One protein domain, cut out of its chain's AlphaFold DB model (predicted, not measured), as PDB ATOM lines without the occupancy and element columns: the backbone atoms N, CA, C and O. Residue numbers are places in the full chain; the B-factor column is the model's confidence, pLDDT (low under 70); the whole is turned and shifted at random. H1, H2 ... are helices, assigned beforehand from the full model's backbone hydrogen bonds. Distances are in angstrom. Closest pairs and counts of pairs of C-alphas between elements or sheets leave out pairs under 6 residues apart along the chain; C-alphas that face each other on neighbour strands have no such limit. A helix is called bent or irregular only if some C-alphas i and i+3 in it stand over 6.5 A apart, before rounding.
ATOM      1  N   GLU A   6     -27.513 -11.722 -36.965       96.25
ATOM      2  CA  GLU A   6     -27.498 -12.692 -35.894       96.25
ATOM      3  C   GLU A   6     -28.817 -12.655 -35.119       96.25
ATOM      4  O   GLU A   6     -29.396 -13.705 -34.866       96.25
ATOM      5  N   GLU A   7     -29.341 -11.461 -34.818       95.88
ATOM      6  CA  GLU A   7     -30.647 -11.298 -34.172       95.88
ATOM      7  C   GLU A   7     -31.794 -11.807 -35.055       95.88
ATOM      8  O   GLU A   7     -32.700 -12.470 -34.552       95.88
ATOM      9  N   ILE A   8     -31.759 -11.539 -36.367       96.00
ATOM     10  CA  ILE A   8     -32.791 -12.025 -37.299       96.00
ATOM     11  C   ILE A   8     -32.722 -13.553 -37.435       96.00
ATOM     12  O   ILE A   8     -33.757 -14.218 -37.385       96.00
ATOM     13  N   ASN A   9     -31.518 -14.118 -37.545       97.12
ATOM     14  CA  ASN A   9     -31.307 -15.565 -37.628       97.12
ATOM     15  C   ASN A   9     -31.774 -16.273 -36.351       97.12
ATOM     16  O   ASN A   9     -32.456 -17.297 -36.416       97.12
ATOM     17  N   GLN A  10     -31.436 -15.717 -35.184       98.00
ATOM     18  CA  GLN A  10     -31.872 -16.262 -33.902       98.00
ATOM     19  C   GLN A  10     -33.395 -16.189 -33.771       98.00
ATOM     20  O   GLN A  10     -34.030 -17.177 -33.403       98.00
ATOM     21  N   PHE A  11     -33.994 -15.063 -34.165       96.81
ATOM     22  CA  PHE A  11     -35.444 -14.913 -34.215       96.81
ATOM     23  C   PHE A  11     -36.109 -15.968 -35.111       96.81
ATOM     24  O   PHE A  11     -37.130 -16.533 -34.722       96.81
ATOM     25  N   GLU A  12     -35.546 -16.272 -36.288       97.81
ATOM     26  CA  GLU A  12     -36.079 -17.325 -37.159       97.81
ATOM     27  C   GLU A  12     -36.084 -18.689 -36.460       97.81
ATOM     28  O   GLU A  12     -37.102 -19.389 -36.471       97.81
ATOM     29  N   ILE A  13     -34.963 -19.061 -35.838       97.94
ATOM     30  CA  ILE A  13     -34.826 -20.327 -35.110       97.94
ATOM     31  C   ILE A  13     -35.861 -20.402 -33.982       97.94
ATOM     32  O   ILE A  13     -36.585 -21.396 -33.867       97.94
ATOM     33  N   ASP A  14     -35.975 -19.338 -33.193       98.12
ATOM     34  CA  ASP A  14     -36.870 -19.283 -32.042       98.12
ATOM     35  C   ASP A  14     -38.340 -19.337 -32.467       98.12
ATOM     36  O   ASP A  14     -39.120 -20.109 -31.904       98.12
ATOM     37  N   ALA A  15     -38.726 -18.599 -33.512       97.62
ATOM     38  CA  ALA A  15     -40.093 -18.598 -34.023       97.62
ATOM     39  C   ALA A  15     -40.490 -19.963 -34.614       97.62
ATOM     40  O   ALA A  15     -41.620 -20.428 -34.423       97.62
ATOM     41  N   GLN A  16     -39.563 -20.647 -35.295       96.50
ATOM     42  CA  GLN A  16     -39.802 -21.999 -35.800       96.50
ATOM     43  C   GLN A  16     -39.921 -23.025 -34.671       96.50
ATOM     44  O   GLN A  16     -40.796 -23.892 -34.728       96.50
ATOM     45  N   ASN A  17     -39.077 -22.929 -33.643       95.88
ATOM     46  CA  ASN A  17     -39.160 -23.796 -32.471       95.88
ATOM     47  C   ASN A  17     -40.456 -23.561 -31.696       95.88
ATOM     48  O   ASN A  17     -41.122 -24.524 -31.329       95.88
ATOM     49  N   TRP A  18     -40.873 -22.306 -31.530       95.88
ATOM     50  CA  TRP A  18     -42.148 -21.962 -30.910       95.88
ATOM     51  C   TRP A  18     -43.333 -22.613 -31.632       95.88
ATOM     52  O   TRP A  18     -44.161 -23.260 -30.992       95.88
ATOM     53  N   ILE A  19     -43.375 -22.536 -32.967       95.06
ATOM     54  CA  ILE A  19     -44.430 -23.188 -33.755       95.06
ATOM     55  C   ILE A  19     -44.401 -24.711 -33.622       95.06
ATOM     56  O   ILE A  19     -45.453 -25.333 -33.500       95.06
ATOM     57  N   ARG A  20     -43.214 -25.327 -33.606       92.50
ATOM     58  CA  ARG A  20     -43.081 -26.779 -33.397       92.50
ATOM     59  C   ARG A  20     -43.582 -27.204 -32.021       92.50
ATOM     60  O   ARG A  20     -44.242 -28.232 -31.918       92.50
ATOM     61  N   THR A  21     -43.293 -26.415 -30.991       92.00
ATOM     62  CA  THR A  21     -43.777 -26.654 -29.630       92.00
ATOM     63  C   THR A  21     -45.291 -26.489 -29.545       92.00
ATOM     64  O   THR A  21     -45.944 -27.288 -28.880       92.00
ATOM     65  N   PHE A  22     -45.861 -25.507 -30.251       92.69
ATOM     66  CA  PHE A  22     -47.299 -25.236 -30.243       92.69
ATOM     67  C   PHE A  22     -48.133 -26.467 -30.624       92.69
ATOM     68  O   PHE A  22     -49.021 -26.846 -29.867       92.69
ATOM     69  N   TYR A  23     -47.821 -27.115 -31.752       91.88
ATOM     70  CA  TYR A  23     -48.541 -28.311 -32.208       91.88
ATOM     71  C   TYR A  23     -47.843 -29.632 -31.846       91.88
ATOM     72  O   TYR A  23     -48.108 -30.664 -32.468       91.88
ATOM     73  N   CYS A  24     -46.910 -29.620 -30.888       88.25
ATOM     74  CA  CYS A  24     -46.160 -30.820 -30.529       88.25
ATOM     75  C   CYS A  24     -47.133 -31.925 -30.075       88.25
ATOM     76  O   CYS A  24     -47.937 -31.682 -29.171       88.25
ATOM     77  N   PRO A  25     -47.102 -33.122 -30.687       81.69
ATOM     78  CA  PRO A  25     -47.977 -34.213 -30.286       81.69
ATOM     79  C   PRO A  25     -47.638 -34.681 -28.872       81.69
ATOM     80  O   PRO A  25     -46.505 -34.541 -28.413       81.69
ATOM     81  N   THR A  26     -48.615 -35.293 -28.201       81.88
ATOM     82  CA  THR A  26     -48.396 -35.900 -26.886       81.88
ATOM     83  C   THR A  26     -47.229 -36.885 -26.935       81.88
ATOM     84  O   THR A  26     -47.238 -37.826 -27.728       81.88
ATOM     85  N   GLN A  27     -46.229 -36.667 -26.083       75.38
ATOM     86  CA  GLN A  27     -45.049 -37.517 -25.954       75.38
ATOM     87  C   GLN A  27     -45.072 -38.245 -24.610       75.38
ATOM     88  O   GLN A  27     -45.234 -37.625 -23.563       75.38
ATOM     89  N   GLY A  28     -44.878 -39.562 -24.630       70.00
ATOM     90  CA  GLY A  28     -44.803 -40.398 -23.430       70.00
ATOM     91  C   GLY A  28     -45.529 -41.730 -23.605       70.00
ATOM     92  O   GLY A  28     -46.318 -41.906 -24.531       70.00
ATOM     93  N   TYR A  29     -45.251 -42.678 -22.713       65.56
ATOM     94  CA  TYR A  29     -45.947 -43.963 -22.646       65.56
ATOM     95  C   TYR A  29     -47.047 -43.911 -21.577       65.56
ATOM     96  O   TYR A  29     -46.993 -43.087 -20.666       65.56
ATOM     97  N   MET A  30     -48.038 -44.808 -21.648       63.19
ATOM     98  CA  MET A  30     -49.141 -44.896 -20.666       63.19
ATOM     99  C   MET A  30     -48.669 -44.999 -19.201       63.19
ATOM    100  O   MET A  30     -49.418 -44.644 -18.299       63.19
ATOM    101  N   ASN A  31     -47.420 -45.423 -18.972       65.75
ATOM    102  CA  ASN A  31     -46.868 -45.721 -17.648       65.75
ATOM    103  C   ASN A  31     -45.681 -44.814 -17.251       65.75
ATOM    104  O   ASN A  31     -44.941 -45.147 -16.329       65.75
ATOM    105  N   SER A  32     -45.456 -43.700 -17.954       70.88
ATOM    106  CA  SER A  32     -44.393 -42.727 -17.654       70.88
ATOM    107  C   SER A  32     -44.936 -41.298 -17.686       70.88
ATOM    108  O   SER A  32     -46.054 -41.073 -18.143       70.88
ATOM    109  N   SER A  33     -44.140 -40.316 -17.252       69.06
ATOM    110  CA  SER A  33     -44.468 -38.894 -17.412       69.06
ATOM    111  C   SER A  33     -44.847 -38.594 -18.869       69.06
ATOM    112  O   SER A  33     -44.044 -38.833 -19.773       69.06
ATOM    113  N   GLN A  34     -46.074 -38.119 -19.092       73.31
ATOM    114  CA  GLN A  34     -46.581 -37.716 -20.404       73.31
ATOM    115  C   GLN A  34     -46.515 -36.196 -20.538       73.31
ATOM    116  O   GLN A  34     -46.987 -35.467 -19.667       73.31
ATOM    117  N   ILE A  35     -45.963 -35.718 -21.647       74.81
ATOM    118  CA  ILE A  35     -46.076 -34.328 -22.081       74.81
ATOM    119  C   ILE A  35     -47.275 -34.279 -23.016       74.81
ATOM    120  O   ILE A  35     -47.202 -34.788 -24.132       74.81
ATOM    121  N   LEU A  36     -48.391 -33.717 -22.553       76.12
ATOM    122  CA  LEU A  36     -49.609 -33.613 -23.352       76.12
ATOM    123  C   LEU A  36     -49.455 -32.522 -24.419       76.12
ATOM    124  O   LEU A  36     -49.161 -31.371 -24.098       76.12
ATOM    125  N   GLY A  37     -49.686 -32.881 -25.681       82.94
ATOM    126  CA  GLY A  37     -49.820 -31.914 -26.766       82.94
ATOM    127  C   GLY A  37     -51.157 -31.185 -26.668       82.94
ATOM    128  O   GLY A  37     -52.191 -31.829 -26.490       82.94
ATOM    129  N   LEU A  38     -51.147 -29.853 -26.764       84.75
ATOM    130  CA  LEU A  38     -52.356 -29.031 -26.601       84.75
ATOM    131  C   LEU A  38     -53.076 -28.741 -27.920       84.75
ATOM    132  O   LEU A  38     -54.303 -28.680 -27.941       84.75
ATOM    133  N   TYR A  39     -52.323 -28.569 -29.007       92.06
ATOM    134  CA  TYR A  39     -52.852 -28.155 -30.303       92.06
ATOM    135  C   TYR A  39     -52.418 -29.108 -31.405       92.06
ATOM    136  O   TYR A  39     -51.398 -29.794 -31.307       92.06
ATOM    137  N   ARG A  40     -53.197 -29.135 -32.480       90.81
ATOM    138  CA  ARG A  40     -52.876 -29.864 -33.699       90.81
ATOM    139  C   ARG A  40     -52.219 -28.939 -34.709       90.81
ATOM    140  O   ARG A  40     -52.244 -27.715 -34.595       90.81
ATOM    141  N   LYS A  41     -51.636 -29.534 -35.745       91.38
ATOM    142  CA  LYS A  41     -51.013 -28.771 -36.829       91.38
ATOM    143  C   LYS A  41     -52.042 -27.917 -37.579       91.38
ATOM    144  O   LYS A  41     -51.703 -26.842 -38.063       91.38
ATOM    145  N   GLU A  42     -53.286 -28.382 -37.646       94.06
ATOM    146  CA  GLU A  42     -54.405 -27.696 -38.297       94.06
ATOM    147  C   GLU A  42     -54.868 -26.456 -37.517       94.06
ATOM    148  O   GLU A  42     -55.466 -25.559 -38.104       94.06
ATOM    149  N   ASP A  43     -54.534 -26.368 -36.225       94.62
ATOM    150  CA  ASP A  43     -54.884 -25.232 -35.364       94.62
ATOM    151  C   ASP A  43     -53.915 -24.045 -35.535       94.62
ATOM    152  O   ASP A  43     -54.090 -22.986 -34.927       94.62
ATOM    153  N   VAL A  44     -52.876 -24.190 -36.367       95.19
ATOM    154  CA  VAL A  44     -51.950 -23.098 -36.681       95.19
ATOM    155  C   VAL A  44     -52.674 -22.042 -37.508       95.19
ATOM    156  O   VAL A  44     -53.007 -22.241 -38.676       95.19
ATOM    157  N   THR A  45     -52.871 -20.871 -36.911       97.06
ATOM    158  CA  THR A  45     -53.537 -19.759 -37.593       97.06
ATOM    159  C   THR A  45     -52.654 -19.154 -38.697       97.06
ATOM    160  O   THR A  45     -51.421 -19.226 -38.632       97.06
ATOM    161  N   PRO A  46     -53.247 -18.462 -39.690       98.06
ATOM    162  CA  PRO A  46     -52.480 -17.751 -40.712       98.06
ATOM    163  C   PRO A  46     -51.456 -16.759 -40.136       98.06
ATOM    164  O   PRO A  46     -50.336 -16.673 -40.636       98.06
ATOM    165  N   TYR A  47     -51.792 -16.058 -39.046       97.62
ATOM    166  CA  TYR A  47     -50.875 -15.113 -38.394       97.62
ATOM    167  C   TYR A  47     -49.649 -15.801 -37.798       97.62
ATOM    168  O   TYR A  47     -48.541 -15.284 -37.908       97.62
ATOM    169  N   MET A  48     -49.826 -16.984 -37.217       97.38
ATOM    170  CA  MET A  48     -48.731 -17.786 -36.676       97.38
ATOM    171  C   MET A  48     -47.794 -18.283 -37.781       97.38
ATOM    172  O   MET A  48     -46.572 -18.220 -37.639       97.38
ATOM    173  N   HIS A  49     -48.365 -18.723 -38.907       96.25
ATOM    174  CA  HIS A  49     -47.592 -19.117 -40.081       96.25
ATOM    175  C   HIS A  49     -46.774 -17.944 -40.635       96.25
ATOM    176  O   HIS A  49     -45.563 -18.068 -40.818       96.25
ATOM    177  N   VAL A  50     -47.414 -16.788 -40.839       97.38
ATOM    178  CA  VAL A  50     -46.739 -15.564 -41.295       97.38
ATOM    179  C   VAL A  50     -45.629 -15.167 -40.328       97.38
ATOM    180  O   VAL A  50     -44.512 -14.906 -40.770       97.38
ATOM    181  N   PHE A  51     -45.901 -15.188 -39.024       97.19
ATOM    182  CA  PHE A  51     -44.932 -14.847 -37.988       97.19
ATOM    183  C   PHE A  51     -43.676 -15.726 -38.038       97.19
ATOM    184  O   PHE A  51     -42.570 -15.202 -38.065       97.19
ATOM    185  N   ALA A  52     -43.821 -17.049 -38.101       96.69
ATOM    186  CA  ALA A  52     -42.668 -17.947 -38.029       96.69
ATOM    187  C   ALA A  52     -41.957 -18.190 -39.368       96.69
ATOM    188  O   ALA A  52     -40.814 -18.647 -39.374       96.69
ATOM    189  N   LYS A  53     -42.623 -17.950 -40.507       94.75
ATOM    190  CA  LYS A  53     -42.061 -18.228 -41.841       94.75
ATOM    191  C   LYS A  53     -41.738 -16.984 -42.648       94.75
ATOM    192  O   LYS A  53     -40.691 -16.943 -43.283       94.75
ATOM    193  N   HIS A  54     -42.606 -15.980 -42.628       96.44
ATOM    194  CA  HIS A  54     -42.493 -14.835 -43.529       96.44
ATOM    195  C   HIS A  54     -41.919 -13.591 -42.859       96.44
ATOM    196  O   HIS A  54     -41.218 -12.832 -43.523       96.44
ATOM    197  N   VAL A  55     -42.139 -13.384 -41.555       96.31
ATOM    198  CA  VAL A  55     -41.521 -12.256 -40.838       96.31
ATOM    199  C   VAL A  55     -39.987 -12.323 -40.877       96.31
ATOM    200  O   VAL A  55     -39.406 -11.308 -41.251       96.31
ATOM    201  N   PRO A  56     -39.305 -13.461 -40.619       95.56
ATOM    202  CA  PRO A  56     -37.843 -13.519 -40.725       95.56
ATOM    203  C   PRO A  56     -37.342 -13.212 -42.143       95.56
ATOM    204  O   PRO A  56     -36.479 -12.357 -42.337       95.56
ATOM    205  N   GLN A  57     -37.967 -13.821 -43.159       95.62
ATOM    206  CA  GLN A  57     -37.664 -13.556 -44.571       95.62
ATOM    207  C   GLN A  57     -37.806 -12.069 -44.913       95.62
ATOM    208  O   GLN A  57     -36.968 -11.496 -45.611       95.62
ATOM    209  N   PHE A  58     -38.867 -11.437 -44.414       96.00
ATOM    210  CA  PHE A  58     -39.115 -10.023 -44.633       96.00
ATOM    211  C   PHE A  58     -38.099  -9.147 -43.895       96.00
ATOM    212  O   PHE A  58     -37.593  -8.196 -44.484       96.00
ATOM    213  N   LEU A  59     -37.717  -9.492 -42.661       95.50
ATOM    214  CA  LEU A  59     -36.675  -8.785 -41.909       95.50
ATOM    215  C   LEU A  59     -35.328  -8.788 -42.647       95.50
ATOM    216  O   LEU A  59     -34.707  -7.729 -42.754       95.50
ATOM    217  N   HIS A  60     -34.919  -9.907 -43.253       95.19
ATOM    218  CA  HIS A  60     -33.716  -9.938 -44.099       95.19
ATOM    219  C   HIS A  60     -33.824  -9.000 -45.310       95.19
ATOM    220  O   HIS A  60     -32.864  -8.315 -45.668       95.19
ATOM    221  N   GLN A  61     -34.990  -8.941 -45.963       94.94
ATOM    222  CA  GLN A  61     -35.206  -8.027 -47.092       94.94
ATOM    223  C   GLN A  61     -35.181  -6.560 -46.663       94.94
ATOM    224  O   GLN A  61     -34.620  -5.724 -47.370       94.94
ATOM    225  N   LEU A  62     -35.784  -6.249 -45.516       94.19
ATOM    226  CA  LEU A  62     -35.800  -4.907 -44.948       94.19
ATOM    227  C   LEU A  62     -34.395  -4.452 -44.580       94.19
ATOM    228  O   LEU A  62     -34.003  -3.347 -44.945       94.19
ATOM    229  N   LYS A  63     -33.604  -5.334 -43.968       92.94
ATOM    230  CA  LYS A  63     -32.223  -5.038 -43.610       92.94
ATOM    231  C   LYS A  63     -31.351  -4.718 -44.825       92.94
ATOM    232  O   LYS A  63     -30.601  -3.750 -44.792       92.94
ATOM    233  N   LYS A  64     -31.507  -5.448 -45.937       93.69
ATOM    234  CA  LYS A  64     -30.817  -5.133 -47.209       93.69
ATOM    235  C   LYS A  64     -31.151  -3.743 -47.758       93.69
ATOM    236  O   LYS A  64     -30.381  -3.205 -48.546       93.69
ATOM    237  N   LYS A  65     -32.308  -3.195 -47.389       93.25
ATOM    238  CA  LYS A  65     -32.790  -1.878 -47.820       93.25
ATOM    239  C   LYS A  65     -32.603  -0.794 -46.756       93.25
ATOM    240  O   LYS A  65     -33.089   0.309 -46.967       93.25
ATOM    241  N   ASP A  66     -31.955  -1.114 -45.635       91.44
ATOM    242  CA  ASP A  66     -31.844  -0.243 -44.459       91.44
ATOM    243  C   ASP A  66     -33.208   0.277 -43.960       91.44
ATOM    244  O   ASP A  66     -33.392   1.431 -43.581       91.44
ATOM    245  N   LEU A  67     -34.218  -0.597 -43.999       92.19
ATOM    246  CA  LEU A  67     -35.573  -0.313 -43.532       92.19
ATOM    247  C   LEU A  67     -35.879  -1.085 -42.251       92.19
ATOM    248  O   LEU A  67     -35.345  -2.162 -41.993       92.19
ATOM    249  N   SER A  68     -36.815  -0.553 -41.464       90.12
ATOM    250  CA  SER A  68     -37.334  -1.227 -40.274       90.12
ATOM    251  C   SER A  68     -38.790  -1.644 -40.457       90.12
ATOM    252  O   SER A  68     -39.564  -0.986 -41.155       90.12
ATOM    253  N   LEU A  69     -39.189  -2.716 -39.769       90.75
ATOM    254  CA  LEU A  69     -40.566  -3.219 -39.802       90.75
ATOM    255  C   LEU A  69     -41.582  -2.176 -39.300       90.75
ATOM    256  O   LEU A  69     -42.729  -2.164 -39.739       90.75
ATOM    257  N   GLN A  70     -41.153  -1.263 -38.421       90.19
ATOM    258  CA  GLN A  70     -41.996  -0.212 -37.842       90.19
ATOM    259  C   GLN A  70     -42.608   0.713 -38.901       90.19
ATOM    260  O   GLN A  70     -43.713   1.212 -38.698       90.19
ATOM    261  N   VAL A  71     -41.934   0.899 -40.042       90.19
ATOM    262  CA  VAL A  71     -42.425   1.726 -41.160       90.19
ATOM    263  C   VAL A  71     -43.727   1.170 -41.746       90.19
ATOM    264  O   VAL A  71     -44.551   1.924 -42.252       90.19
ATOM    265  N   PHE A  72     -43.946  -0.140 -41.627       91.31
ATOM    266  CA  PHE A  72     -45.139  -0.827 -42.121       91.31
ATOM    267  C   PHE A  72     -46.244  -0.944 -41.060       91.31
ATOM    268  O   PHE A  72     -47.257  -1.600 -41.293       91.31
ATOM    269  N   SER A  73     -46.074  -0.326 -39.885       93.06
ATOM    270  CA  SER A  73     -47.081  -0.359 -38.825       93.06
ATOM    271  C   SER A  73     -48.314   0.475 -39.188       93.06
ATOM    272  O   SER A  73     -48.213   1.649 -39.545       93.06
ATOM    273  N   THR A  74     -49.499  -0.098 -38.988       95.12
ATOM    274  CA  THR A  74     -50.799   0.580 -39.142       95.12
ATOM    275  C   THR A  74     -51.209   1.410 -37.923       95.12
ATOM    276  O   THR A  74     -52.222   2.109 -37.966       95.12
ATOM    277  N   SER A  75     -50.409   1.403 -36.852       94.31
ATOM    278  CA  SER A  75     -50.736   2.034 -35.564       94.31
ATOM    279  C   SER A  75     -51.099   3.520 -35.674       94.31
ATOM    280  O   SER A  75     -52.014   3.997 -35.004       94.31
ATOM    281  N   SER A  76     -50.430   4.272 -36.551       95.00
ATOM    282  CA  SER A  76     -50.738   5.688 -36.790       95.00
ATOM    283  C   SER A  76     -52.132   5.897 -37.388       95.00
ATOM    284  O   SER A  76     -52.823   6.847 -37.016       95.00
ATOM    285  N   ILE A  77     -52.561   5.001 -38.283       95.25
ATOM    286  CA  ILE A  77     -53.884   5.040 -38.921       95.25
ATOM    287  C   ILE A  77     -54.955   4.704 -37.882       95.25
ATOM    288  O   ILE A  77     -55.912   5.458 -37.718       95.25
ATOM    289  N   GLU A  78     -54.753   3.635 -37.113       96.56
ATOM    290  CA  GLU A  78     -55.651   3.238 -36.022       96.56
ATOM    291  C   GLU A  78     -55.799   4.354 -34.982       96.56
ATOM    292  O   GLU A  78     -56.911   4.708 -34.588       96.56
ATOM    293  N   LYS A  79     -54.689   4.999 -34.600       96.12
ATOM    294  CA  LYS A  79     -54.688   6.135 -33.670       96.12
ATOM    295  C   LYS A  79     -55.440   7.339 -34.230       96.12
ATOM    296  O   LYS A  79     -56.145   8.013 -33.477       96.12
ATOM    297  N   LYS A  80     -55.291   7.636 -35.523       95.94
ATOM    298  CA  LYS A  80     -56.032   8.716 -36.190       95.94
ATOM    299  C   LYS A  80     -57.531   8.421 -36.185       95.94
ATOM    300  O   LYS A  80     -58.300   9.282 -35.763       95.94
ATOM    301  N   ASN A  81     -57.924   7.206 -36.562       94.88
ATOM    302  CA  ASN A  81     -59.323   6.776 -36.571       94.88
ATOM    303  C   ASN A  81     -59.927   6.839 -35.162       94.88
ATOM    304  O   ASN A  81     -60.986   7.430 -34.971       94.88
ATOM    305  N   HIS A  82     -59.216   6.326 -34.154       93.56
ATOM    306  CA  HIS A  82     -59.658   6.386 -32.762       93.56
ATOM    307  C   HIS A  82     -59.838   7.830 -32.275       93.56
ATOM    308  O   HIS A  82     -60.854   8.154 -31.664       93.56
ATOM    309  N   LYS A  83     -58.886   8.727 -32.570       93.62
ATOM    310  CA  LYS A  83     -59.003  10.152 -32.220       93.62
ATOM    311  C   LYS A  83     -60.185  10.823 -32.914       93.62
ATOM    312  O   LYS A  83     -60.860  11.622 -32.277       93.62
ATOM    313  N   GLN A  84     -60.433  10.510 -34.183       92.00
ATOM    314  CA  GLN A  84     -61.559  11.064 -34.932       92.00
ATOM    315  C   GLN A  84     -62.896  10.632 -34.322       92.00
ATOM    316  O   GLN A  84     -63.721  11.488 -34.016       92.00
ATOM    317  N   VAL A  85     -63.079   9.329 -34.081       89.75
ATOM    318  CA  VAL A  85     -64.275   8.787 -33.415       89.75
ATOM    319  C   VAL A  85     -64.436   9.417 -32.030       89.75
ATOM    320  O   VAL A  85     -65.506   9.914 -31.695       89.75
ATOM    321  N   ARG A  86     -63.357   9.489 -31.243       89.12
ATOM    322  CA  ARG A  86     -63.383  10.098 -29.910       89.12
ATOM    323  C   ARG A  86     -63.715  11.591 -29.933       89.12
ATOM    324  O   ARG A  86     -64.403  12.041 -29.035       89.12
ATOM    325  N   LEU A  87     -63.223  12.376 -30.888       88.12
ATOM    326  CA  LEU A  87     -63.535  13.810 -30.963       88.12
ATOM    327  C   LEU A  87     -64.980  14.044 -31.408       88.12
ATOM    328  O   LEU A  87     -65.663  14.878 -30.826       88.12
ATOM    329  N   PHE A  88     -65.439  13.290 -32.407       82.88
ATOM    330  CA  PHE A  88     -66.792  13.416 -32.937       82.88
ATOM    331  C   PHE A  88     -67.850  12.987 -31.911       82.88
ATOM    332  O   PHE A  88     -68.813  13.712 -31.691       82.88
ATOM    333  N   PHE A  89     -67.640  11.851 -31.236       78.88
ATOM    334  CA  PHE A  89     -68.604  11.298 -30.278       78.88
ATOM    335  C   PHE A  89     -68.303  11.619 -28.808       78.88
ATOM    336  O   PHE A  89     -69.155  11.429 -27.950       78.88
ATOM    337  N   GLY A  90     -67.098  12.078 -28.468       68.69
ATOM    338  CA  GLY A  90     -66.707  12.336 -27.076       68.69
ATOM    339  C   GLY A  90     -67.175  13.683 -26.531       68.69
ATOM    340  O   GLY A  90     -67.166  13.868 -25.319       68.69
ATOM    341  N   GLY A  91     -67.577  14.614 -27.406       58.84
ATOM    342  CA  GLY A  91     -68.274  15.852 -27.032       58.84
ATOM    343  C   GLY A  91     -69.799  15.720 -27.056       58.84
ATOM    344  O   GLY A  91     -70.494  16.506 -26.419       58.84
ATOM    345  N   THR A  92     -70.327  14.708 -27.750       57.62
ATOM    346  CA  THR A  92     -71.733  14.329 -27.643       57.62
ATOM    347  C   THR A  92     -71.875  13.442 -26.416       57.62
ATOM    348  O   THR A  92     -71.606  12.242 -26.461       57.62
ATOM    349  N   THR A  93     -72.341  13.999 -25.299       58.91
ATOM    350  CA  THR A  93     -73.126  13.171 -24.382       58.91
ATOM    351  C   THR A  93     -74.176  12.449 -25.232       58.91
ATOM    352  O   THR A  93     -74.696  13.017 -26.195       58.91
TER     353      THR A  93
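This is residues 6 to 93 of the 108 residues of an uncharacterized protein of Diversispora epigaea (UniProt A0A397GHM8). Two helices, H1 and H2, lie side by side as a helical hairpin, and a separate arm, H4, sticks out clear of them beyond the short H3. Between H1 and H2 the long loop of residues 23 to 45 runs out and folds back. The printed part has 88 residues with four named helices, in the order H1, H2, H3, H4, and no named strand; the class is all helix. It is extended, with a radius of gyration of the C-alphas of 20.6 A, and spans 66 by 44 by 19 A, only just flat.

Begin with H2, residues 46 to 64, the longest helix, which has a kink of 44 degrees near residue 54. It is neither bent nor irregular, but only just: C-alphas 52 and 55 are 6.4 A apart. It touches H1, residues 6 to 22, at a shallow tilt of 8 degrees, opposite ways; look for their closest C-alphas, those of Ala 15 and Ala 52, at 4.8 A. H3, residues 69 to 72, is close to H2 but not clearly touching, the closest C-alphas being those of Leu 59 and Leu 69, at 7.1 A. H4, residues 75 to 90, is apart from H1, H2 and H3. Every O i to N i+4 pair is within hydrogen-bond range in H1 and H4, and 12 of 15 are in H2; H3 is too short for such a pair.

Find C-alpha 46 at (-52.480, -17.751, -40.712); from there H2 runs 25.9 A to C-alpha 64. H1 begins at C-alpha 6, (-27.498, -12.692, -35.894), and runs 24.1 A. H3 measures 5.7 A. H4 runs 20.8 A to C-alpha 90 at (-66.707, 12.336, -27.076).

The C-alphas of Asn 31 and Gly 91, the two farthest apart, are 65.9 A apart. Residues 70 to 93 stand free. The printed part has no cut; the link from H1 to H2 is long, and the other two are tight. Look for pLDDT under 70 at residues 29 to 31, 33 and 90 to 93.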